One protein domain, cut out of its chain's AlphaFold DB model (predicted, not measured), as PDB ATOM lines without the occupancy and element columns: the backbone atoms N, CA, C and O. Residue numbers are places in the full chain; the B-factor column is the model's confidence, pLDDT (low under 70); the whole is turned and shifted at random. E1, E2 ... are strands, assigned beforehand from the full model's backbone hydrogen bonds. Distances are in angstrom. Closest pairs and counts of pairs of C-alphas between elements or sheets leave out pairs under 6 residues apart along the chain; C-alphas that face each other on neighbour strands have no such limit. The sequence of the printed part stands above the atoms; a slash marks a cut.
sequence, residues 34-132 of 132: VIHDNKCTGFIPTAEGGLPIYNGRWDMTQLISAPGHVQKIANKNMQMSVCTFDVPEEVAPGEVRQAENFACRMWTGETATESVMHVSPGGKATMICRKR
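This is residues 34 to 132 of the 132 residues of an uncharacterized protein of Croceicoccus naphthovorans (UniProt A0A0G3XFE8). One antiparallel sheet of seven strands is folded back on itself and curled like part of a barrel: E1 and E2 make a small leaf that covers part of the inner face of a larger leaf, E4, E7, E6 and E5, and the long bent strand E3 is the hinge between them. Two long stretches with no named element, residues 44 to 62 and 101 to 113, link strands of this sheet. The printed part has 99 residues with no named helix and seven named strands, E1 to E7 along the chain, and the order across the sheet is E1, E2, E3, E4, E7, E6, E5. The class is all strand, though under half of the residues, 48 of 99, are in named strands. The whole is compact, with a radius of gyration of the C-alphas of 13.0 A and spans of 39 by 28 by 20 A.

E3, residues 63 to 75, is the longest strand, 29.7 A from C-alpha 63 at (17.369, -51.168, -115.381) to C-alpha 75; it bends by 87 degrees at residue 66. E4 is residues 78 to 86, 26.7 A, E7 residues 124 to 131, 23.8 A, E6 residues 114 to 119, 17.2 A, and E5 residues 97 to 100, 10.6 A. E2 is residues 39 to 43, 13.3 A. E1, residues 34 to 36, 6.5 A, begins at C-alpha 34 (13.371, -56.509, -123.213), and E7 ends at C-alpha 131 (11.914, -70.438, -125.628).

The sheet is twisted, with E1 and E5 as edge strands. E3 pairs with E4 over residues 68 to 75, N 71 and O 82 being 2.8 A apart, and with E2 over residues 63 to 67, N 64 and O 42 being 2.8 A apart. E4 and E7 are antiparallel at 167 degrees, with N 81 and O 129 at 2.8 A. E7 and E6 form a hairpin, with N 116 and O 128 at 2.9 A, and so do E6 and E5, with N 99 and O 117 at 2.8 A. E1 and E2 form a hairpin too, with N 36 and O 39 at 2.9 A. In the folded sheet, one sheet bent back into two leaves, E1 and E2 face E4, E7, E6 and E5; the closest C-alphas of E2 and E4, Cys 40 and Cys 83, are 6.5 A apart. E1 and E5 are apart. E1 to E4 and E5 to E7 are meanders, each strand the antiparallel neighbour of the one before; E4 to E7 is a Greek key, a meander of three with E4 the neighbour of E7.

The C-alphas farthest apart, of Lys 76 and Glu 90, are 41.3 A apart. The printed part has no cut. The links E2 to E3 and E5 to E6 are long, 19 and 13 residues. Mean pLDDT of the printed part is 85.4; residues 54, 56, 60 and 61 are under 70.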
ATOM      1  N   VAL A  34      13.791 -56.541-121.801       71.62
ATOM      2  CA  VAL A  34      13.371 -56.509-123.213       71.62
ATOM      3  C   VAL A  34      14.576 -56.493-124.149       71.62
ATOM      4  O   VAL A  34      15.512 -55.710-123.967       71.62
ATOM      5  N   ILE A  35      14.537 -57.345-125.179       71.81
ATOM      6  CA  ILE A  35      15.492 -57.333-126.294       71.81
ATOM      7  C   ILE A  35      14.801 -56.779-127.546       71.81
ATOM      8  O   ILE A  35      13.871 -57.392-128.073       71.81
ATOM      9  N   HIS A  36      15.299 -55.649-128.048       73.75
ATOM     10  CA  HIS A  36      14.917 -55.043-129.327       73.75
ATOM     11  C   HIS A  36      16.027 -55.227-130.371       73.75
ATOM     12  O   HIS A  36      17.122 -55.669-130.048       73.75
ATOM     13  N   ASP A  37      15.765 -54.882-131.634       70.31
ATOM     14  CA  ASP A  37      16.650 -55.173-132.777       70.31
ATOM     15  C   ASP A  37      18.121 -54.766-132.597       70.31
ATOM     16  O   ASP A  37      19.006 -55.464-133.080       70.31
ATOM     17  N   ASN A  38      18.385 -53.672-131.882       76.31
ATOM     18  CA  ASN A  38      19.728 -53.144-131.626       76.31
ATOM     19  C   ASN A  38      19.913 -52.602-130.197       76.31
ATOM     20  O   ASN A  38      20.852 -51.849-129.926       76.31
ATOM     21  N   LYS A  39      18.987 -52.919-129.289       81.69
ATOM     22  CA  LYS A  39      18.967 -52.383-127.924       81.69
ATOM     23  C   LYS A  39      18.546 -53.446-126.941       81.69
ATOM     24  O   LYS A  39      17.689 -54.278-127.242       81.69
ATOM     25  N   CYS A  40      19.111 -53.355-125.750       83.38
ATOM     26  CA  CYS A  40      18.838 -54.294-124.682       83.38
ATOM     27  C   CYS A  40      18.585 -53.547-123.398       83.38
ATOM     28  O   CYS A  40      19.330 -52.637-123.046       83.38
ATOM     29  N   THR A  41      17.521 -53.955-122.724       86.94
ATOM     30  CA  THR A  41      17.156 -53.449-121.411       86.94
ATOM     31  C   THR A  41      17.348 -54.580-120.417       86.94
ATOM     32  O   THR A  41      16.528 -55.493-120.399       86.94
ATOM     33  N   GLY A  42      18.445 -54.553-119.660       86.50
ATOM     34  CA  GLY A  42      18.818 -55.547-118.646       86.50
ATOM     35  C   GLY A  42      18.968 -54.928-117.254       86.50
ATOM     36  O   GLY A  42      18.531 -53.807-117.030       86.50
ATOM     37  N   PHE A  43      19.603 -55.637-116.322       87.69
ATOM     38  CA  PHE A  43      19.882 -55.187-114.948       87.69
ATOM     39  C   PHE A  43      21.232 -55.743-114.469       87.69
ATOM     40  O   PHE A  43      21.792 -56.631-115.097       87.69
ATOM     41  N   ILE A  44      21.773 -55.284-113.346       88.19
ATOM     42  CA  ILE A  44      22.942 -55.952-112.748       88.19
ATOM     43  C   ILE A  44      22.444 -56.948-111.700       88.19
ATOM     44  O   ILE A  44      21.761 -56.528-110.764       88.19
ATOM     45  N   PRO A  45      22.732 -58.257-111.837       88.50
ATOM     46  CA  PRO A  45      22.343 -59.226-110.823       88.50
ATOM     47  C   PRO A  45      22.968 -58.908-109.463       88.50
ATOM     48  O   PRO A  45      24.095 -58.407-109.384       88.50
ATOM     49  N   THR A  46      22.247 -59.233-108.389       86.62
ATOM     50  CA  THR A  46      22.758 -59.074-107.021       86.62
ATOM     51  C   THR A  46      23.898 -60.047-106.748       86.62
ATOM     52  O   THR A  46      24.183 -60.950-107.543       86.62
ATOM     53  N   ALA A  47      24.556 -59.888-105.600       84.31
ATOM     54  CA  ALA A  47      25.674 -60.750-105.253       84.31
ATOM     55  C   ALA A  47      25.302 -62.222-105.081       84.31
ATOM     56  O   ALA A  47      26.090 -63.114-105.377       84.31
ATOM     57  N   GLU A  48      24.059 -62.457-104.695       83.69
ATOM     58  CA  GLU A  48      23.439 -63.758-104.492       83.69
ATOM     59  C   GLU A  48      22.927 -64.368-105.808       83.69
ATOM     60  O   GLU A  48      22.292 -65.420-105.802       83.69
ATOM     61  N   GLY A  49      23.174 -63.697-106.935       72.12
ATOM     62  CA  GLY A  49      22.718 -64.098-108.259       72.12
ATOM     63  C   GLY A  49      21.232 -63.842-108.513       72.12
ATOM     64  O   GLY A  49      20.596 -64.474-109.358       72.12
ATOM     65  N   GLY A  50      20.659 -62.926-107.737       78.94
ATOM     66  CA  GLY A  50      19.254 -62.583-107.784       78.94
ATOM     67  C   GLY A  50      18.963 -61.365-108.643       78.94
ATOM     68  O   GLY A  50      19.831 -60.686-109.195       78.94
ATOM     69  N   LEU A  51      17.676 -61.075-108.700       80.94
ATOM     70  CA  LEU A  51      17.165 -59.825-109.214       80.94
ATOM     71  C   LEU A  51      17.368 -58.705-108.183       80.94
ATOM     72  O   LEU A  51      17.229 -58.975-106.988       80.94
ATOM     73  N   PRO A  52      17.621 -57.453-108.600       75.19
ATOM     74  CA  PRO A  52      17.597 -56.326-107.679       75.19
ATOM     75  C   PRO A  52      16.166 -56.144-107.160       75.19
ATOM     76  O   PRO A  52      15.261 -55.730-107.887       75.19
ATOM     77  N   ILE A  53      15.945 -56.527-105.903       75.62
ATOM     78  CA  ILE A  53      14.642 -56.471-105.239       75.62
ATOM     79  C   ILE A  53      14.726 -55.474-104.086       75.62
ATOM     80  O   ILE A  53      15.538 -55.625-103.176       75.62
ATOM     81  N   TYR A  54      13.827 -54.495-104.089       69.44
ATOM     82  CA  TYR A  54      13.636 -53.529-103.016       69.44
ATOM     83  C   TYR A  54      12.225 -53.679-102.432       69.44
ATOM     84  O   TYR A  54      11.230 -53.658-103.157       69.44
ATOM     85  N   ASN A  55      12.113 -53.869-101.112       74.69
ATOM     86  CA  ASN A  55      10.837 -54.093-100.409       74.69
ATOM     87  C   ASN A  55       9.965 -55.214-101.016       74.69
ATOM     88  O   ASN A  55       8.747 -55.081-101.139       74.69
ATOM     89  N   GLY A  56      10.593 -56.323-101.423       69.81
ATOM     90  CA  GLY A  56       9.899 -57.471-102.019       69.81
ATOM     91  C   GLY A  56       9.370 -57.222-103.435       69.81
ATOM     92  O   GLY A  56       8.617 -58.041-103.957       69.81
ATOM     93  N   ARG A  57       9.749 -56.103-104.061       70.38
ATOM     94  CA  ARG A  57       9.410 -55.764-105.443       70.38
ATOM     95  C   ARG A  57      10.663 -55.567-106.269       70.38
ATOM     96  O   ARG A  57      11.706 -55.182-105.758       70.38
ATOM     97  N   TRP A  58      10.527 -55.818-107.558       70.69
ATOM     98  CA  TRP A  58      11.577 -55.554-108.524       70.69
ATOM     99  C   TRP A  58      11.936 -54.067-108.537       70.69
ATOM    100  O   TRP A  58      11.052 -53.216-108.665       70.69
ATOM    101  N   ASP A  59      13.221 -53.760-108.386       75.06
ATOM    102  CA  ASP A  59      13.706 -52.388-108.437       75.06
ATOM    103  C   ASP A  59      14.005 -51.987-109.885       75.06
ATOM    104  O   ASP A  59      15.107 -52.164-110.405       75.06
ATOM    105  N   MET A  60      12.993 -51.417-110.542       68.50
ATOM    106  CA  MET A  60      13.081 -50.945-111.928       68.50
ATOM    107  C   MET A  60      14.111 -49.820-112.123       68.50
ATOM    108  O   MET A  60      14.484 -49.541-113.260       68.50
ATOM    109  N   THR A  61      14.578 -49.166-111.050       69.62
ATOM    110  CA  THR A  61      15.615 -48.123-111.156       69.62
ATOM    111  C   THR A  61      16.985 -48.694-111.525       69.62
ATOM    112  O   THR A  61      17.838 -47.961-112.017       69.62
ATOM    113  N   GLN A  62      17.173 -50.006-111.356       75.88
ATOM    114  CA  GLN A  62      18.394 -50.733-111.707       75.88
ATOM    115  C   GLN A  62      18.400 -51.228-113.161       75.88
ATOM    116  O   GLN A  62      19.281 -51.999-113.555       75.88
ATOM    117  N   LEU A  63      17.413 -50.821-113.968       80.62
ATOM    118  CA  LEU A  63      17.369 -51.168-115.381       80.62
ATOM    119  C   LEU A  63      18.382 -50.363-116.188       80.62
ATOM    120  O   LEU A  63      18.407 -49.135-116.173       80.62
ATOM    121  N   ILE A  64      19.163 -51.085-116.978       83.50
ATOM    122  CA  ILE A  64      20.145 -50.541-117.902       83.50
ATOM    123  C   ILE A  64      19.613 -50.760-119.303       83.50
ATOM    124  O   ILE A  64      19.510 -51.899-119.758       83.50
ATOM    125  N   SER A  65      19.299 -49.667-119.994       84.25
ATOM    126  CA  SER A  65      19.006 -49.705-121.422       84.25
ATOM    127  C   SER A  65      20.210 -49.191-122.193       84.25
ATOM    128  O   SER A  65      20.567 -48.018-122.095       84.25
ATOM    129  N   ALA A  66      20.838 -50.080-122.954       81.50
ATOM    130  CA  ALA A  66      22.040 -49.780-123.714       81.50
ATOM    131  C   ALA A  66      21.895 -50.244-125.171       81.50
ATOM    132  O   ALA A  66      21.174 -51.211-125.459       81.50
ATOM    133  N   PRO A  67      22.584 -49.578-126.117       85.44
ATOM    134  CA  PRO A  67      22.865 -50.177-127.412       85.44
ATOM    135  C   PRO A  67      23.527 -51.539-127.198       85.44
ATOM    136  O   PRO A  67      24.430 -51.675-126.374       85.44
ATOM    137  N   GLY A  68      23.064 -52.546-127.928       85.38
ATOM    138  CA  GLY A  68      23.542 -53.910-127.759       85.38
ATOM    139  C   GLY A  68      23.674 -54.624-129.089       85.38
ATOM    140  O   GLY A  68      22.937 -54.355-130.041       85.38
ATOM    141  N   HIS A  69      24.612 -55.563-129.153       89.81
ATOM    142  CA  HIS A  69      24.678 -56.506-130.254       89.81
ATOM    143  C   HIS A  69      23.740 -57.674-129.956       89.81
ATOM    144  O   HIS A  69      23.950 -58.430-129.003       89.81
ATOM    145  N   VAL A  70      22.696 -57.794-130.778       89.56
ATOM    146  CA  VAL A  70      21.642 -58.794-130.626       89.56
ATOM    147  C   VAL A  70      21.775 -59.864-131.698       89.56
ATOM    148  O   VAL A  70      21.685 -59.587-132.892       89.56
ATOM    149  N   GLN A  71      21.936 -61.108-131.262       91.00
ATOM    150  CA  GLN A  71      21.879 -62.294-132.103       91.00
ATOM    151  C   GLN A  71      20.548 -63.001-131.889       91.00
ATOM    152  O   GLN A  71      20.089 -63.190-130.760       91.00
ATOM    153  N   LYS A  72      19.915 -63.395-132.991       90.81
ATOM    154  CA  LYS A  72      18.576 -63.983-132.996       90.81
ATOM    155  C   LYS A  72      18.620 -65.326-133.696       90.81
ATOM    156  O   LYS A  72      19.123 -65.431-134.809       90.81
ATOM    157  N   ILE A  73      18.054 -66.336-133.055       88.94
ATOM    158  CA  ILE A  73      17.878 -67.667-133.623       88.94
ATOM    159  C   ILE A  73      16.400 -68.014-133.482       88.94
ATOM    160  O   ILE A  73      15.856 -67.967-132.382       88.94
ATOM    161  N   ALA A  74      15.741 -68.351-134.586       89.38
ATOM    162  CA  ALA A  74      14.360 -68.815-134.579       89.38
ATOM    163  C   ALA A  74      14.209 -69.982-135.554       89.38
ATOM    164  O   ALA A  74      14.519 -69.865-136.739       89.38
ATOM    165  N   ASN A  75      13.747 -71.118-135.046       87.62
ATOM    166  CA  ASN A  75      13.368 -72.286-135.827       87.62
ATOM    167  C   ASN A  75      12.076 -72.897-135.254       87.62
ATOM    168  O   ASN A  75      11.535 -72.407-134.265       87.62
ATOM    169  N   LYS A  76      11.569 -73.969-135.876       85.00
ATOM    170  CA  LYS A  76      10.302 -74.614-135.478       85.00
ATOM    171  C   LYS A  76      10.263 -75.105-134.021       85.00
ATOM    172  O   LYS A  76       9.174 -75.242-133.484       85.00
ATOM    173  N   ASN A  77      11.419 -75.362-133.412       86.44
ATOM    174  CA  ASN A  77      11.549 -76.001-132.101       86.44
ATOM    175  C   ASN A  77      12.198 -75.087-131.049       86.44
ATOM    176  O   ASN A  77      12.420 -75.516-129.922       86.44
ATOM    177  N   MET A  78      12.642 -73.888-131.431       89.12
ATOM    178  CA  MET A  78      13.379 -73.008-130.532       89.12
ATOM    179  C   MET A  78      13.387 -71.575-131.039       89.12
ATOM    180  O   MET A  78      13.682 -71.308-132.206       89.12
ATOM    181  N   GLN A  79      13.178 -70.647-130.117       90.88
ATOM    182  CA  GLN A  79      13.532 -69.248-130.285       90.88
ATOM    183  C   GLN A  79      14.589 -68.883-129.245       90.88
ATOM    184  O   GLN A  79      14.509 -69.283-128.086       90.88
ATOM    185  N   MET A  80      15.574 -68.087-129.636       91.12
ATOM    186  CA  MET A  80      16.614 -67.592-128.750       91.12
ATOM    187  C   MET A  80      17.045 -66.193-129.171       91.12
ATOM    188  O   MET A  80      17.199 -65.892-130.354       91.12
ATOM    189  N   SER A  81      17.231 -65.337-128.178       89.94
ATOM    190  CA  SER A  81      17.795 -64.001-128.317       89.94
ATOM    191  C   SER A  81      18.996 -63.914-127.394       89.94
ATOM    192  O   SER A  81      18.858 -64.156-126.198       89.94
ATOM    193  N   VAL A  82      20.156 -63.591-127.945       92.12
ATOM    194  CA  VAL A  82      21.356 -63.284-127.172       92.12
ATOM    195  C   VAL A  82      21.635 -61.810-127.365       92.12
ATOM    196  O   VAL A  82      21.777 -61.359-128.496       92.12
ATOM    197  N   CYS A  83      21.704 -61.061-126.279       91.94
ATOM    198  CA  CYS A  83      22.161 -59.693-126.303       91.94
ATOM    199  C   CYS A  83      23.468 -59.540-125.545       91.94
ATOM    200  O   CYS A  83      23.597 -60.018-124.424       91.94
ATOM    201  N   THR A  84      24.398 -58.804-126.138       93.25
ATOM    202  CA  THR A  84      25.614 -58.331-125.479       93.25
ATOM    203  C   THR A  84      25.621 -56.809-125.458       93.25
ATOM    204  O   THR A  84      25.301 -56.181-126.469       93.25
ATOM    205  N   PHE A  85      25.929 -56.212-124.311       91.25
ATOM    206  CA  PHE A  85      25.939 -54.761-124.145       91.25
ATOM    207  C   PHE A  85      26.911 -54.319-123.053       91.25
ATOM    208  O   PHE A  85      27.353 -55.120-122.224       91.25
ATOM    209  N   ASP A  86      27.219 -53.029-123.066       91.44
ATOM    210  CA  ASP A  86      28.138 -52.417-122.117       91.44
ATOM    211  C   ASP A  86      27.363 -51.851-120.928       91.44
ATOM    212  O   ASP A  86      26.366 -51.143-121.082       91.44
ATOM    213  N   VAL A  87      27.822 -52.204-119.733       89.50
ATOM    214  CA  VAL A  87      27.333 -51.713-118.449       89.50
ATOM    215  C   VAL A  87      28.152 -50.473-118.085       89.50
ATOM    216  O   VAL A  87      29.382 -50.548-118.142       89.50
ATOM    217  N   PRO A  88      27.510 -49.349-117.716       87.75
ATOM    218  CA  PRO A  88      28.226 -48.155-117.280       87.75
ATOM    219  C   PRO A  88      29.168 -48.465-116.113       87.75
ATOM    220  O   PRO A  88      28.827 -49.248-115.224       87.75
ATOM    221  N   GLU A  89      30.356 -47.864-116.120       89.44
ATOM    222  CA  GLU A  89      31.414 -48.160-115.148       89.44
ATOM    223  C   GLU A  89      30.964 -47.886-113.705       89.44
ATOM    224  O   GLU A  89      31.320 -48.630-112.797       89.44
ATOM    225  N   GLU A  90      30.097 -46.890-113.505       87.31
ATOM    226  CA  GLU A  90      29.563 -46.486-112.200       87.31
ATOM    227  C   GLU A  90      28.746 -47.586-111.514       87.31
ATOM    228  O   GLU A  90      28.578 -47.573-110.295       87.31
ATOM    229  N   VAL A  91      28.220 -48.523-112.302       87.00
ATOM    230  CA  VAL A  91      27.393 -49.634-111.831       87.00
ATOM    231  C   VAL A  91      28.007 -50.995-112.177       87.00
ATOM    232  O   VAL A  91      27.456 -52.034-111.822       87.00
ATOM    233  N   ALA A  92      29.168 -51.032-112.836       90.12
ATOM    234  CA  ALA A  92      29.836 -52.280-113.173       90.12
ATOM    235  C   ALA A  92      30.227 -53.044-111.891       90.12
ATOM    236  O   ALA A  92      30.860 -52.481-110.995       90.12
ATOM    237  N   PRO A  93      29.877 -54.337-111.770       88.69
ATOM    238  CA  PRO A  93      30.228 -55.097-110.583       88.69
ATOM    239  C   PRO A  93      31.737 -55.369-110.546       88.69
ATOM    240  O   PRO A  93      32.379 -55.569-111.576       88.69
ATOM    241  N   GLY A  94      32.310 -55.426-109.341       91.50
ATOM    242  CA  GLY A  94      33.718 -55.800-109.145       91.50
ATOM    243  C   GLY A  94      34.003 -57.296-109.331       91.50
ATOM    244  O   GLY A  94      35.157 -57.704-109.429       91.50
ATOM    245  N   GLU A  95      32.960 -58.120-109.395       92.44
ATOM    246  CA  GLU A  95      33.025 -59.569-109.575       92.44
ATOM    247  C   GLU A  95      31.956 -60.033-110.573       92.44
ATOM    248  O   GLU A  95      31.052 -59.277-110.929       92.44
ATOM    249  N   VAL A  96      32.064 -61.275-111.045       92.56
ATOM    250  CA  VAL A  96      31.057 -61.860-111.939       92.56
ATOM    251  C   VAL A  96      29.703 -61.927-111.228       92.56
ATOM    252  O   VAL A  96      29.600 -62.415-110.104       92.56
ATOM    253  N   ARG A  97      28.651 -61.468-111.911       92.19
ATOM    254  CA  ARG A  97      27.260 -61.528-111.451       92.19
ATOM    255  C   ARG A  97      26.413 -62.294-112.452       92.19
ATOM    256  O   ARG A  97      26.517 -62.044-113.650       92.19
ATOM    257  N   GLN A  98      25.558 -63.193-111.974       91.56
ATOM    258  CA  GLN A  98      24.670 -63.978-112.830       91.56
ATOM    259  C   GLN A  98      23.275 -64.091-112.229       91.56
ATOM    260  O   GLN A  98      23.165 -64.385-111.054       91.56
ATOM    261  N   ALA A  99      22.227 -63.921-113.032       89.25
ATOM    262  CA  ALA A  99      20.852 -64.250-112.660       89.25
ATOM    263  C   ALA A  99      20.214 -65.155-113.707       89.25
ATOM    264  O   ALA A  99      20.520 -65.061-114.897       89.25
ATOM    265  N   GLU A 100      19.283 -65.996-113.267       88.62
ATOM    266  CA  GLU A 100      18.550 -66.926-114.123       88.62
ATOM    267  C   GLU A 100      17.042 -66.827-113.888       88.62
ATOM    268  O   GLU A 100      16.590 -66.369-112.840       88.62
ATOM    269  N   ASN A 101      16.261 -67.295-114.862       84.38
ATOM    270  CA  ASN A 101      14.807 -67.476-114.766       84.38
ATOM    271  C   ASN A 101      14.016 -66.197-114.436       84.38
ATOM    272  O   ASN A 101      12.915 -66.251-113.889       84.38
ATOM    273  N   PHE A 102      14.548 -65.034-114.803       82.88
ATOM    274  CA  PHE A 102      13.807 -63.778-114.800       82.88
ATOM    275  C   PHE A 102      12.927 -63.654-116.048       82.88
ATOM    276  O   PHE A 102      13.208 -64.222-117.106       82.88
ATOM    277  N   ALA A 103      11.863 -62.868-115.968       83.94
ATOM    278  CA  ALA A 103      10.989 -62.678-117.113       83.94
ATOM    279  C   ALA A 103      11.685 -61.871-118.223       83.94
ATOM    280  O   ALA A 103      11.939 -60.677-118.073       83.94
ATOM    281  N   CYS A 104      11.962 -62.516-119.354       85.50
ATOM    282  CA  CYS A 104      12.558 -61.864-120.513       85.50
ATOM    283  C   CYS A 104      11.604 -61.854-121.706       85.50
ATOM    284  O   CYS A 104      11.142 -62.906-122.156       85.50
ATOM    285  N   ARG A 105      11.355 -60.662-122.252       86.31
ATOM    286  CA  ARG A 105      10.608 -60.466-123.491       86.31
ATOM    287  C   ARG A 105      11.557 -60.524-124.685       86.31
ATOM    288  O   ARG A 105      12.500 -59.741-124.799       86.31
ATOM    289  N   MET A 106      11.289 -61.466-125.576       82.19
ATOM    290  CA  MET A 106      12.049 -61.682-126.801       82.19
ATOM    291  C   MET A 106      11.612 -60.705-127.899       82.19
ATOM    292  O   MET A 106      10.512 -60.155-127.846       82.19
ATOM    293  N   TRP A 107      12.434 -60.551-128.942       80.06
ATOM    294  CA  TRP A 107      12.133 -59.678-130.091       80.06
ATOM    295  C   TRP A 107      10.844 -60.065-130.837       80.06
ATOM    296  O   TRP A 107      10.254 -59.232-131.516       80.06
ATOM    297  N   THR A 108      10.401 -61.318-130.712       80.94
ATOM    298  CA  THR A 108       9.133 -61.823-131.262       80.94
ATOM    299  C   THR A 108       7.907 -61.325-130.498       80.94
ATOM    300  O   THR A 108       6.781 -61.585-130.912       80.94
ATOM    301  N   GLY A 109       8.103 -60.628-129.375       77.88
ATOM    302  CA  GLY A 109       7.024 -60.302-128.457       77.88
ATOM    303  C   GLY A 109       6.517 -61.535-127.713       77.88
ATOM    304  O   GLY A 109       5.370 -61.559-127.296       77.88
ATOM    305  N   GLU A 110       7.331 -62.572-127.535       83.06
ATOM    306  CA  GLU A 110       7.012 -63.699-126.659       83.06
ATOM    307  C   GLU A 110       7.864 -63.642-125.391       83.06
ATOM    308  O   GLU A 110       8.953 -63.066-125.378       83.06
ATOM    309  N   THR A 111       7.367 -64.225-124.302       84.94
ATOM    310  CA  THR A 111       8.149 -64.369-123.069       84.94
ATOM    311  C   THR A 111       8.956 -65.662-123.135       84.94
ATOM    312  O   THR A 111       8.420 -66.716-123.483       84.94
ATOM    313  N   ALA A 112      10.248 -65.568-122.830       87.94
ATOM    314  CA  ALA A 112      11.162 -66.700-122.788       87.94
ATOM    315  C   ALA A 112      10.790 -67.680-121.661       87.94
ATOM    316  O   ALA A 112      10.341 -67.258-120.597       87.94
ATOM    317  N   THR A 113      10.999 -68.979-121.882       90.00
ATOM    318  CA  THR A 113      10.841 -70.014-120.841       90.00
ATOM    319  C   THR A 113      12.092 -70.161-119.984       90.00
ATOM    320  O   THR A 113      12.018 -70.662-118.870       90.00
ATOM    321  N   GLU A 114      13.241 -69.745-120.511       90.31
ATOM    322  CA  GLU A 114      14.530 -69.757-119.830       90.31
ATOM    323  C   GLU A 114      15.241 -68.435-120.113       90.31
ATOM    324  O   GLU A 114      15.237 -67.930-121.242       90.31
ATOM    325  N   SER A 115      15.880 -67.880-119.094       91.25
ATOM    326  CA  SER A 115      16.638 -66.643-119.218       91.25
ATOM    327  C   SER A 115      17.876 -66.690-118.342       91.25
ATOM    328  O   SER A 115      17.866 -67.286-117.267       91.25
ATOM    329  N   VAL A 116      18.948 -66.082-118.832       93.12
ATOM    330  CA  VAL A 116      20.215 -65.956-118.115       93.12
ATOM    331  C   VAL A 116      20.767 -64.571-118.385       93.12
ATOM    332  O   VAL A 116      20.744 -64.096-119.517       93.12
ATOM    333  N   MET A 117      21.277 -63.926-117.350       91.69
ATOM    334  CA  MET A 117      21.991 -62.670-117.445       91.69
ATOM    335  C   MET A 117      23.309 -62.826-116.719       91.69
ATOM    336  O   MET A 117      23.319 -63.264-115.579       91.69
ATOM    337  N   HIS A 118      24.399 -62.471-117.380       94.56
ATOM    338  CA  HIS A 118      25.752 -62.528-116.857       94.56
ATOM    339  C   HIS A 118      26.396 -61.159-117.063       94.56
ATOM    340  O   HIS A 118      26.392 -60.636-118.175       94.56
ATOM    341  N   VAL A 119      26.941 -60.579-116.000       93.69
ATOM    342  CA  VAL A 119      27.717 -59.340-116.036       93.69
ATOM    343  C   VAL A 119      29.122 -59.630-115.525       93.69
ATOM    344  O   VAL A 119      29.294 -60.139-114.417       93.69
ATOM    345  N   SER A 120      30.124 -59.331-116.346       93.69
ATOM    346  CA  SER A 120      31.528 -59.504-115.995       93.69
ATOM    347  C   SER A 120      32.053 -58.318-115.181       93.69
ATOM    348  O   SER A 120      31.551 -57.195-115.322       93.69
ATOM    349  N   PRO A 121      33.155 -58.518-114.435       91.12
ATOM    350  CA  PRO A 121      34.000 -57.417-114.003       91.12
ATOM    351  C   PRO A 121      34.389 -56.555-115.208       91.12
ATOM    352  O   PRO A 121      34.645 -57.084-116.295       91.12
ATOM    353  N   GLY A 122      34.398 -55.236-115.036       84.44
ATOM    354  CA  GLY A 122      34.713 -54.296-116.119       84.44
ATOM    355  C   GLY A 122      33.551 -53.983-117.068       84.44
ATOM    356  O   GLY A 122      33.767 -53.335-118.088       84.44
ATOM    357  N   GLY A 123      32.329 -54.421-116.747       88.19
ATOM    358  CA  GLY A 123      31.115 -53.854-117.335       88.19
ATOM    359  C   GLY A 123      30.718 -54.410-118.703       88.19
ATOM    360  O   GLY A 123      30.152 -53.686-119.516       88.19
ATOM    361  N   LYS A 124      30.966 -55.694-118.987       93.06
ATOM    362  CA  LYS A 124      30.350 -56.371-120.142       93.06
ATOM    363  C   LYS A 124      29.204 -57.255-119.668       93.06
ATOM    364  O   LYS A 124      29.396 -58.121-118.818       93.06
ATOM    365  N   ALA A 125      28.018 -57.059-120.232       93.06
ATOM    366  CA  ALA A 125      26.848 -57.877-119.955       93.06
ATOM    367  C   ALA A 125      26.484 -58.754-121.154       93.06
ATOM    368  O   ALA A 125      26.543 -58.332-122.309       93.06
ATOM    369  N   THR A 126      26.071 -59.983-120.864       94.31
ATOM    370  CA  THR A 126      25.458 -60.909-121.813       94.31
ATOM    371  C   THR A 126      24.144 -61.404-121.243       94.31
ATOM    372  O   THR A 126      24.056 -61.800-120.085       94.31
ATOM    373  N   MET A 127      23.118 -61.407-122.075       92.88
ATOM    374  CA  MET A 127      21.768 -61.766-121.705       92.88
ATOM    375  C   MET A 127      21.196 -62.716-122.739       92.88
ATOM    376  O   MET A 127      21.255 -62.451-123.935       92.88
ATOM    377  N   ILE A 128      20.655 -63.831-122.281       92.88
ATOM    378  CA  ILE A 128      20.137 -64.902-123.119       92.88
ATOM    379  C   ILE A 128      18.684 -65.112-122.736       92.88
ATOM    380  O   ILE A 128      18.370 -65.300-121.566       92.88
ATOM    381  N   CYS A 129      17.806 -65.112-123.731       91.62
ATOM    382  CA  CYS A 129      16.386 -65.378-123.567       91.62
ATOM    383  C   CYS A 129      15.987 -66.462-124.556       91.62
ATOM    384  O   CYS A 129      16.120 -66.270-125.767       91.62
ATOM    385  N   ARG A 130      15.550 -67.614-124.050       91.94
ATOM    386  CA  ARG A 130      15.275 -68.815-124.836       91.94
ATOM    387  C   ARG A 130      13.864 -69.327-124.569       91.94
ATOM    388  O   ARG A 130      13.413 -69.391-123.431       91.94
ATOM    389  N   LYS A 131      13.189 -69.728-125.640       89.62
ATOM    390  CA  LYS A 131      11.914 -70.438-125.628       89.62
ATOM    391  C   LYS A 131      12.076 -71.737-126.410       89.62
ATOM    392  O   LYS A 131      12.609 -71.709-127.522       89.62
ATOM    393  N   ARG A 132      11.673 -72.852-125.811       84.44
ATOM    394  CA  ARG A 132      11.668 -74.189-126.421       84.44
ATOM    395  C   ARG A 132      10.237 -74.632-126.690       84.44
ATOM    396  O   ARG A 132       9.354 -74.198-125.920       84.44
TER     397      ARG A 132